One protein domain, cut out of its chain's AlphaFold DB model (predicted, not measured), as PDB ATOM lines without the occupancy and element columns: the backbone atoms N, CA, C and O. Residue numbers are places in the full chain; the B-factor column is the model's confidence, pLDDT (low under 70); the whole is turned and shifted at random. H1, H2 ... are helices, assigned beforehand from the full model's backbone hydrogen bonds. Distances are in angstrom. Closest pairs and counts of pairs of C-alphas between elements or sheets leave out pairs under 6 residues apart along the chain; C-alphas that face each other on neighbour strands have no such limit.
ATOM      1  N   GLN A   4     -27.690  28.797  12.324       93.62
ATOM      2  CA  GLN A   4     -27.852  28.152  13.630       93.62
ATOM      3  C   GLN A   4     -29.266  28.342  14.179       93.62
ATOM      4  O   GLN A   4     -29.816  27.416  14.766       93.62
ATOM      5  N   LEU A   5     -29.859  29.516  13.946       95.69
ATOM      6  CA  LEU A   5     -31.238  29.801  14.340       95.69
ATOM      7  C   LEU A   5     -32.227  28.942  13.540       95.69
ATOM      8  O   LEU A   5     -33.041  28.247  14.132       95.69
ATOM      9  N   GLU A   6     -32.062  28.894  12.218       94.00
ATOM     10  CA  GLU A   6     -32.858  28.044  11.314       94.00
ATOM     11  C   GLU A   6     -32.828  26.562  11.721       94.00
ATOM     12  O   GLU A   6     -33.855  25.888  11.738       94.00
ATOM     13  N   LYS A   7     -31.654  26.046  12.109       93.00
ATOM     14  CA  LYS A   7     -31.520  24.667  12.603       93.00
ATOM     15  C   LYS A   7     -32.335  24.413  13.869       93.00
ATOM     16  O   LYS A   7     -32.927  23.344  14.000       93.00
ATOM     17  N   LEU A   8     -32.329  25.365  14.800       95.88
ATOM     18  CA  LEU A   8     -33.079  25.282  16.052       95.88
ATOM     19  C   LEU A   8     -34.590  25.290  15.794       95.88
ATOM     20  O   LEU A   8     -35.291  24.432  16.321       95.88
ATOM     21  N   GLU A   9     -35.065  26.187  14.930       94.62
ATOM     22  CA  GLU A   9     -36.482  26.303  14.559       94.62
ATOM     23  C   GLU A   9     -37.004  25.034  13.861       94.62
ATOM     24  O   GLU A   9     -38.090  24.535  14.173       94.62
ATOM     25  N   LEU A  10     -36.204  24.448  12.963       93.31
ATOM     26  CA  LEU A  10     -36.508  23.161  12.328       93.31
ATOM     27  C   LEU A  10     -36.617  22.029  13.353       93.31
ATOM     28  O   LEU A  10     -37.552  21.230  13.297       93.31
ATOM     29  N   LEU A  11     -35.679  21.964  14.300       92.94
ATOM     30  CA  LEU A  11     -35.655  20.916  15.317       92.94
ATOM     31  C   LEU A  11     -36.854  21.033  16.262       92.94
ATOM     32  O   LEU A  11     -37.511  20.033  16.543       92.94
ATOM     33  N   GLU A  12     -37.193  22.250  16.685       94.62
ATOM     34  CA  GLU A  12     -38.384  22.520  17.492       94.62
ATOM     35  C   GLU A  12     -39.673  22.114  16.761       94.62
ATOM     36  O   GLU A  12     -40.550  21.476  17.348       94.62
ATOM     37  N   THR A  13     -39.767  22.405  15.463       93.94
ATOM     38  CA  THR A  13     -40.914  22.011  14.630       93.94
ATOM     39  C   THR A  13     -41.062  20.490  14.553       93.94
ATOM     40  O   THR A  13     -42.165  19.963  14.703       93.94
ATOM     41  N   ILE A  14     -39.952  19.768  14.367       93.00
ATOM     42  CA  ILE A  14     -39.941  18.300  14.296       93.00
ATOM     43  C   ILE A  14     -40.311  17.675  15.648       93.00
ATOM     44  O   ILE A  14     -41.076  16.718  15.692       93.00
ATOM     45  N   VAL A  15     -39.798  18.212  16.758       94.25
ATOM     46  CA  VAL A  15     -40.079  17.683  18.104       94.25
ATOM     47  C   VAL A  15     -41.550  17.856  18.489       94.25
ATOM     48  O   VAL A  15     -42.116  16.994  19.158       94.25
ATOM     49  N   ASN A  16     -42.178  18.953  18.063       95.81
ATOM     50  CA  ASN A  16     -43.547  19.288  18.450       95.81
ATOM     51  C   ASN A  16     -44.623  18.763  17.486       95.81
ATOM     52  O   ASN A  16     -45.814  18.835  17.809       95.81
ATOM     53  N   THR A  17     -44.251  18.250  16.309       94.06
ATOM     54  CA  THR A  17     -45.239  17.742  15.350       94.06
ATOM     55  C   THR A  17     -45.854  16.412  15.802       94.06
ATOM     56  O   THR A  17     -45.207  15.568  16.415       94.06
ATOM     57  N   LYS A  18     -47.134  16.213  15.471       94.88
ATOM     58  CA  LYS A  18     -47.840  14.921  15.591       94.88
ATOM     59  C   LYS A  18     -48.087  14.265  14.230       94.88
ATOM     60  O   LYS A  18     -48.718  13.214  14.159       94.88
ATOM     61  N   ASP A  19     -47.636  14.911  13.160       95.50
ATOM     62  CA  ASP A  19     -47.795  14.436  11.794       95.50
ATOM     63  C   ASP A  19     -46.767  13.334  11.505       95.50
ATOM     64  O   ASP A  19     -45.582  13.592  11.286       95.50
ATOM     65  N   GLN A  20     -47.227  12.084  11.530       93.56
ATOM     66  CA  GLN A  20     -46.379  10.924  11.267       93.56
ATOM     67  C   GLN A  20     -45.887  10.871   9.813       93.56
ATOM     68  O   GLN A  20     -44.763  10.425   9.580       93.56
ATOM     69  N   SER A  21     -46.689  11.321   8.840       94.19
ATOM     70  CA  SER A  21     -46.274  11.356   7.429       94.19
ATOM     71  C   SER A  21     -45.090  12.291   7.225       94.19
ATOM     72  O   SER A  21     -44.107  11.890   6.606       94.19
ATOM     73  N   LEU A  22     -45.124  13.476   7.842       90.75
ATOM     74  CA  LEU A  22     -44.021  14.435   7.789       90.75
ATOM     75  C   LEU A  22     -42.712  13.838   8.332       90.75
ATOM     76  O   LEU A  22     -41.649  14.018   7.739       90.75
ATOM     77  N   ILE A  23     -42.780  13.105   9.448       92.75
ATOM     78  CA  ILE A  23     -41.602  12.459  10.048       92.75
ATOM     79  C   ILE A  23     -41.024  11.394   9.105       92.75
ATOM     80  O   ILE A  23     -39.810  11.347   8.904       92.75
ATOM     81  N   LEU A  24     -41.881  10.556   8.513       92.75
ATOM     82  CA  LEU A  24     -41.455   9.489   7.603       92.75
ATOM     83  C   LEU A  24     -40.828  10.042   6.319       92.75
ATOM     84  O   LEU A  24     -39.790   9.549   5.875       92.75
ATOM     85  N   GLU A  25     -41.415  11.091   5.743       92.25
ATOM     86  CA  GLU A  25     -40.870  11.765   4.563       92.25
ATOM     87  C   GLU A  25     -39.499  12.390   4.854       92.25
ATOM     88  O   GLU A  25     -38.565  12.216   4.070       92.25
ATOM     89  N   LEU A  26     -39.338  13.042   6.013       90.06
ATOM     90  CA  LEU A  26     -38.053  13.599   6.446       90.06
ATOM     91  C   LEU A  26     -36.988  12.516   6.653       90.06
ATOM     92  O   LEU A  26     -35.850  12.697   6.220       90.06
ATOM     93  N   GLN A  27     -37.338  11.386   7.271       87.12
ATOM     94  CA  GLN A  27     -36.418  10.255   7.417       87.12
ATOM     95  C   GLN A  27     -35.978   9.712   6.057       87.12
ATOM     96  O   GLN A  27     -34.783   9.536   5.826       87.12
ATOM     97  N   SER A  28     -36.919   9.499   5.137       87.75
ATOM     98  CA  SER A  28     -36.599   9.047   3.782       87.75
ATOM     99  C   SER A  28     -35.701  10.045   3.053       87.75
ATOM    100  O   SER A  28     -34.746   9.646   2.391       87.75
ATOM    101  N   PHE A  29     -35.974  11.342   3.187       86.75
ATOM    102  CA  PHE A  29     -35.167  12.398   2.587       86.75
ATOM    103  C   PHE A  29     -33.739  12.424   3.142       86.75
ATOM    104  O   PHE A  29     -32.785  12.503   2.369       86.75
ATOM    105  N   LEU A  30     -33.568  12.315   4.462       84.81
ATOM    106  CA  LEU A  30     -32.246  12.267   5.088       84.81
ATOM    107  C   LEU A  30     -31.473  11.006   4.686       84.81
ATOM    108  O   LEU A  30     -30.312  11.116   4.308       84.81
ATOM    109  N   ASN A  31     -32.131   9.846   4.663       81.00
ATOM    110  CA  ASN A  31     -31.528   8.583   4.227       81.00
ATOM    111  C   ASN A  31     -31.191   8.578   2.726       81.00
ATOM    112  O   ASN A  31     -30.251   7.923   2.303       81.00
ATOM    113  N   SER A  32     -31.930   9.329   1.903       78.94
ATOM    114  CA  SER A  32     -31.587   9.506   0.484       78.94
ATOM    115  C   SER A  32     -30.379  10.425   0.263       78.94
ATOM    116  O   SER A  32     -29.839  10.487  -0.838       78.94
ATOM    117  N   ARG A  33     -29.986  11.177   1.299       73.44
ATOM    118  CA  ARG A  33     -28.857  12.114   1.290       73.44
ATOM    119  C   ARG A  33     -27.636  11.604   2.042       73.44
ATOM    120  O   ARG A  33     -26.565  12.180   1.858       73.44
ATOM    121  N   SER A  34     -27.777  10.587   2.890       69.38
ATOM    122  CA  SER A  34     -26.615   9.846   3.366       69.38
ATOM    123  C   SER A  34     -25.965   9.183   2.161       69.38
ATOM    124  O   SER A  34     -26.650   8.518   1.383       69.38
ATOM    125  N   LEU A  35     -24.661   9.409   2.010       67.12
ATOM    126  CA  LEU A  35     -23.819   8.600   1.137       67.12
ATOM    127  C   LEU A  35     -24.074   7.126   1.472       67.12
ATOM    128  O   LEU A  35     -24.307   6.797   2.641       67.12
ATOM    129  N   ASP A  36     -24.098   6.258   0.458       76.19
ATOM    130  CA  ASP A  36     -24.161   4.824   0.721       76.19
ATOM    131  C   ASP A  36     -22.988   4.497   1.655       76.19
ATOM    132  O   ASP A  36     -21.900   5.056   1.502       76.19
ATOM    133  N   TRP A  37     -23.173   3.621   2.642       85.38
ATOM    134  CA  TRP A  37     -22.055   3.215   3.500       85.38
ATOM    135  C   TRP A  37     -20.894   2.675   2.643       85.38
ATOM    136  O   TRP A  37     -19.730   2.804   3.021       85.38
ATOM    137  N   PHE A  38     -21.203   2.118   1.461       85.62
ATOM    138  CA  PHE A  38     -20.222   1.697   0.468       85.62
ATOM    139  C   PHE A  38     -19.357   2.860  -0.040       85.62
ATOM    140  O   PHE A  38     -18.162   2.682  -0.274       85.62
ATOM    141  N   ASP A  39     -19.923   4.059  -0.177       83.94
ATOM    142  CA  ASP A  39     -19.203   5.254  -0.621       83.94
ATOM    143  C   ASP A  39     -18.188   5.739   0.421       83.94
ATOM    144  O   ASP A  39     -17.178   6.345   0.051       83.94
ATOM    145  N   GLU A  40     -18.413   5.435   1.703       87.38
ATOM    146  CA  GLU A  40     -17.517   5.778   2.816       87.38
ATOM    147  C   GLU A  40     -16.288   4.857   2.914       87.38
ATOM    148  O   GLU A  40     -15.322   5.178   3.611       87.38
ATOM    149  N   LEU A  41     -16.296   3.723   2.207       90.50
ATOM    150  CA  LEU A  41     -15.172   2.793   2.183       90.50
ATOM    151  C   LEU A  41     -13.995   3.340   1.375       90.50
ATOM    152  O   LEU A  41     -14.159   3.988   0.335       90.50
ATOM    153  N   ASN A  42     -12.783   2.996   1.804       93.81
ATOM    154  CA  ASN A  42     -11.592   3.239   1.000       93.81
ATOM    155  C   ASN A  42     -11.498   2.248  -0.184       93.81
ATOM    156  O   ASN A  42     -12.179   1.223  -0.223       93.81
ATOM    157  N   GLU A  43     -10.640   2.551  -1.159       94.88
ATOM    158  CA  GLU A  43     -10.506   1.743  -2.381       94.88
ATOM    159  C   GLU A  43     -10.054   0.297  -2.123       94.88
ATOM    160  O   GLU A  43     -10.444  -0.610  -2.853       94.88
ATOM    161  N   GLU A  44      -9.259   0.063  -1.076       96.75
ATOM    162  CA  GLU A  44      -8.825  -1.281  -0.691       96.75
ATOM    163  C   GLU A  44     -10.008  -2.104  -0.172       96.75
ATOM    164  O   GLU A  44     -10.260  -3.195  -0.674       96.75
ATOM    165  N   GLN A  45     -10.817  -1.537   0.725       96.00
ATOM    166  CA  GLN A  45     -12.035  -2.169   1.239       96.00
ATOM    167  C   GLN A  45     -13.047  -2.455   0.123       96.00
ATOM    168  O   GLN A  45     -13.640  -3.532   0.075       96.00
ATOM    169  N   LYS A  46     -13.233  -1.514  -0.812       96.31
ATOM    170  CA  LYS A  46     -14.106  -1.718  -1.980       96.31
ATOM    171  C   LYS A  46     -13.607  -2.862  -2.861       96.31
ATOM    172  O   LYS A  46     -14.413  -3.658  -3.341       96.31
ATOM    173  N   LYS A  47     -12.287  -2.966  -3.053       97.12
ATOM    174  CA  LYS A  47     -11.661  -4.054  -3.807       97.12
ATOM    175  C   LYS A  47     -11.841  -5.407  -3.113       97.12
ATOM    176  O   LYS A  47     -12.222  -6.358  -3.787       97.12
ATOM    177  N   GLU A  48     -11.623  -5.486  -1.801       96.56
ATOM    178  CA  GLU A  48     -11.838  -6.713  -1.016       96.56
ATOM    179  C   GLU A  48     -13.292  -7.192  -1.093       96.56
ATOM    180  O   GLU A  48     -13.551  -8.381  -1.269       96.56
ATOM    181  N   ILE A  49     -14.257  -6.270  -1.027       95.12
ATOM    182  CA  ILE A  49     -15.678  -6.602  -1.196       95.12
ATOM    183  C   ILE A  49     -15.949  -7.146  -2.602       95.12
ATOM    184  O   ILE A  49     -16.638  -8.156  -2.737       95.12
ATOM    185  N   ALA A  50     -15.414  -6.507  -3.646       96.44
ATOM    186  CA  ALA A  50     -15.588  -6.969  -5.022       96.44
ATOM    187  C   ALA A  50     -14.983  -8.366  -5.249       96.44
ATOM    188  O   ALA A  50     -15.591  -9.196  -5.925       96.44
ATOM    189  N   GLU A  51     -13.819  -8.640  -4.656       97.12
ATOM    190  CA  GLU A  51     -13.187  -9.962  -4.666       97.12
ATOM    191  C   GLU A  51     -14.060 -10.996  -3.943       97.12
ATOM    192  O   GLU A  51     -14.402 -12.015  -4.534       97.12
ATOM    193  N   GLY A  52     -14.547 -10.687  -2.737       95.38
ATOM    194  CA  GLY A  52     -15.430 -11.580  -1.984       95.38
ATOM    195  C   GLY A  52     -16.752 -11.902  -2.695       95.38
ATOM    196  O   GLY A  52     -17.241 -13.029  -2.601       95.38
ATOM    197  N   ILE A  53     -17.325 -10.946  -3.438       96.25
ATOM    198  CA  ILE A  53     -18.507 -11.187  -4.286       96.25
ATOM    199  C   ILE A  53     -18.152 -12.142  -5.430       96.25
ATOM    200  O   ILE A  53     -18.862 -13.123  -5.644       96.25
ATOM    201  N   ASN A  54     -17.041 -11.900  -6.130       97.50
ATOM    202  CA  ASN A  54     -16.588 -12.777  -7.208       97.50
ATOM    203  C   ASN A  54     -16.301 -14.202  -6.705       97.50
ATOM    204  O   ASN A  54     -16.663 -15.178  -7.362       97.50
ATOM    205  N   ASP A  55     -15.688 -14.347  -5.535       96.69
ATOM    206  CA  ASP A  55     -15.434 -15.647  -4.918       96.69
ATOM    207  C   ASP A  55     -16.750 -16.360  -4.584       96.69
ATOM    208  O   ASP A  55     -16.908 -17.552  -4.862       96.69
ATOM    209  N   ALA A  56     -17.743 -15.627  -4.069       95.38
ATOM    210  CA  ALA A  56     -19.075 -16.163  -3.809       95.38
ATOM    211  C   ALA A  56     -19.778 -16.650  -5.082       95.38
ATOM    212  O   ALA A  56     -20.292 -17.774  -5.098       95.38
ATOM    213  N   ASP A  57     -19.734 -15.856  -6.153       96.81
ATOM    214  CA  ASP A  57     -20.307 -16.201  -7.457       96.81
ATOM    215  C   ASP A  57     -19.627 -17.432  -8.078       96.81
ATOM    216  O   ASP A  57     -20.279 -18.243  -8.736       96.81
ATOM    217  N   ASN A  58     -18.333 -17.627  -7.810       97.06
ATOM    218  CA  ASN A  58     -17.563 -18.797  -8.242       97.06
ATOM    219  C   ASN A  58     -17.652 -19.992  -7.270       97.06
ATOM    220  O   ASN A  58     -16.842 -20.919  -7.353       97.06
ATOM    221  N   ASN A  59     -18.617 -19.993  -6.342       94.44
ATOM    222  CA  ASN A  59     -18.805 -21.025  -5.316       94.44
ATOM    223  C   ASN A  59     -17.577 -21.257  -4.410       94.44
ATOM    224  O   ASN A  59     -17.466 -22.305  -3.772       94.44
ATOM    225  N   GLN A  60     -16.683 -20.276  -4.288       95.50
ATOM    226  CA  GLN A  60     -15.514 -20.307  -3.405       95.50
ATOM    227  C   GLN A  60     -15.881 -19.868  -1.981       95.50
ATOM    228  O   GLN A  60     -15.212 -19.055  -1.351       95.50
ATOM    229  N   THR A  61     -16.970 -20.422  -1.453       93.75
ATOM    230  CA  THR A  61     -17.444 -20.149  -0.093       93.75
ATOM    231  C   THR A  61     -17.385 -21.408   0.750       93.75
ATOM    232  O   THR A  61     -17.491 -22.530   0.257       93.75
ATOM    233  N   ILE A  62     -17.215 -21.216   2.053       93.38
ATOM    234  CA  ILE A  62     -17.303 -22.287   3.042       93.38
ATOM    235  C   ILE A  62     -18.548 -22.086   3.892       93.38
ATOM    236  O   ILE A  62     -19.045 -20.968   4.050       93.38
ATOM    237  N   SER A  63     -19.052 -23.165   4.485       93.56
ATOM    238  CA  SER A  63     -20.174 -23.035   5.406       93.56
ATOM    239  C   SER A  63     -19.770 -22.226   6.640       93.56
ATOM    240  O   SER A  63     -18.629 -22.271   7.104       93.56
ATOM    241  N   HIS A  64     -20.740 -21.546   7.250       90.00
ATOM    242  CA  HIS A  64     -20.521 -20.819   8.502       90.00
ATOM    243  C   HIS A  64     -19.889 -21.701   9.598       90.00
ATOM    244  O   HIS A  64     -19.014 -21.266  10.344       90.00
ATOM    245  N   LYS A  65     -20.272 -22.984   9.649       93.94
ATOM    246  CA  LYS A  65     -19.707 -23.974  10.576       93.94
ATOM    247  C   LYS A  65     -18.216 -24.222  10.332       93.94
ATOM    248  O   LYS A  65     -17.469 -24.430  11.285       93.94
ATOM    249  N   GLU A  66     -17.785 -24.247   9.077       91.19
ATOM    250  CA  GLU A  66     -16.373 -24.395   8.720       91.19
ATOM    251  C   GLU A  66     -15.588 -23.124   9.022       91.19
ATOM    252  O   GLU A  66     -14.500 -23.221   9.583       91.19
ATOM    253  N   ALA A  67     -16.167 -21.948   8.762       90.25
ATOM    254  CA  ALA A  67     -15.561 -20.673   9.130       90.25
ATOM    255  C   ALA A  67     -15.278 -20.599  10.642       90.25
ATOM    256  O   ALA A  67     -14.137 -20.364  11.034       90.25
ATOM    257  N   ILE A  68     -16.262 -20.908  11.500       90.00
ATOM    258  CA  ILE A  68     -16.076 -20.923  12.966       90.00
ATOM    259  C   ILE A  68     -14.924 -21.847  13.381       90.00
ATOM    260  O   ILE A  68     -14.068 -21.454  14.172       90.00
ATOM    261  N   ARG A  69     -14.860 -23.059  12.815       90.62
ATOM    262  CA  ARG A  69     -13.786 -24.021  13.119       90.62
ATOM    263  C   ARG A  69     -12.401 -23.484  12.767       90.62
ATOM    264  O   ARG A  69     -11.437 -23.813  13.457       90.62
ATOM    265  N   LEU A  70     -12.282 -22.692  11.700       85.88
ATOM    266  CA  LEU A  70     -11.023 -22.036  11.355       85.88
ATOM    267  C   LEU A  70     -10.651 -21.014  12.433       85.88
ATOM    268  O   LEU A  70      -9.561 -21.117  12.980       85.88
ATOM    269  N   PHE A  71     -11.548 -20.109  12.821       83.19
ATOM    270  CA  PHE A  71     -11.257 -19.118  13.871       83.19
ATOM    271  C   PHE A  71     -10.845 -19.760  15.207       83.19
ATOM    272  O   PHE A  71      -9.868 -19.331  15.823       83.19
ATOM    273  N   GLU A  72     -11.516 -20.845  15.610       83.38
ATOM    274  CA  GLU A  72     -11.154 -21.621  16.803       83.38
ATOM    275  C   GLU A  72      -9.753 -22.243  16.699       83.38
ATOM    276  O   GLU A  72      -8.996 -22.227  17.669       83.38
ATOM    277  N   LYS A  73      -9.376 -22.750  15.517       79.12
ATOM    278  CA  LYS A  73      -8.060 -23.360  15.268       79.12
ATOM    279  C   LYS A  73      -6.907 -22.368  15.437       79.12
ATOM    280  O   LYS A  73      -5.821 -22.775  15.843       79.12
ATOM    281  N   TRP A  74      -7.132 -21.092  15.130       78.25
ATOM    282  CA  TRP A  74      -6.119 -20.034  15.236       78.25
ATOM    283  C   TRP A  74      -6.201 -19.244  16.551       78.25
ATOM    284  O   TRP A  74      -5.437 -18.302  16.740       78.25
ATOM    285  N   ASN A  75      -7.084 -19.646  17.473       70.19
ATOM    286  CA  ASN A  75      -7.304 -19.008  18.775       70.19
ATOM    287  C   ASN A  75      -7.572 -17.492  18.683       70.19
ATOM    288  O   ASN A  75      -7.205 -16.730  19.576       70.19
TER     289      ASN A  75
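AT A GLANCE: This is residues 4 to 75 of the 77 residues of an uncharacterized protein of Pedobacter psychrophilus (UniProt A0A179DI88). An open chain of four helices is strung out from end to end, with H1 and H2 making a loose corner at one end, H3 and H4 at the other, and a long link between the two pairs. No two helices touch. The printed part has 72 residues with four named helices, H1 to H4 in chain order, no named strand, and the class all helix. It is extended, with a radius of gyration of the C-alphas of 21.9 A and spans of 56 by 26 by 24 A.

HOW THE PARTS SIT: H1, residues 4 to 16, and H2, residues 20 to 31, are close but not clearly touching; their closest C-alphas, of Ile 14 and Ile 23, are 7.4 A apart. They run opposite ways at a steep tilt of 44 degrees. H3, residues 43 to 57, is apart from H2 and from H4, residues 64 to 73. In the four helices every O i to N i+4 pair is within hydrogen-bond range.

IN THESE COORDINATES: H1 begins at C-alpha 4 (-27.852, 28.152, 13.630) and is 18.7 A long; H2 is 16.6 A. H3 is 21.1 A; H4 is 14.4 A and ends at C-alpha 73 (-8.060, -23.360, 15.268).

THE WHOLE: The C-alphas farthest apart, of Leu 5 and Lys 73, are 58.0 A apart. The printed part has no cut. The link from H2 to H3, 11 residues, is long. Residues 34 to 35 have pLDDT under 70.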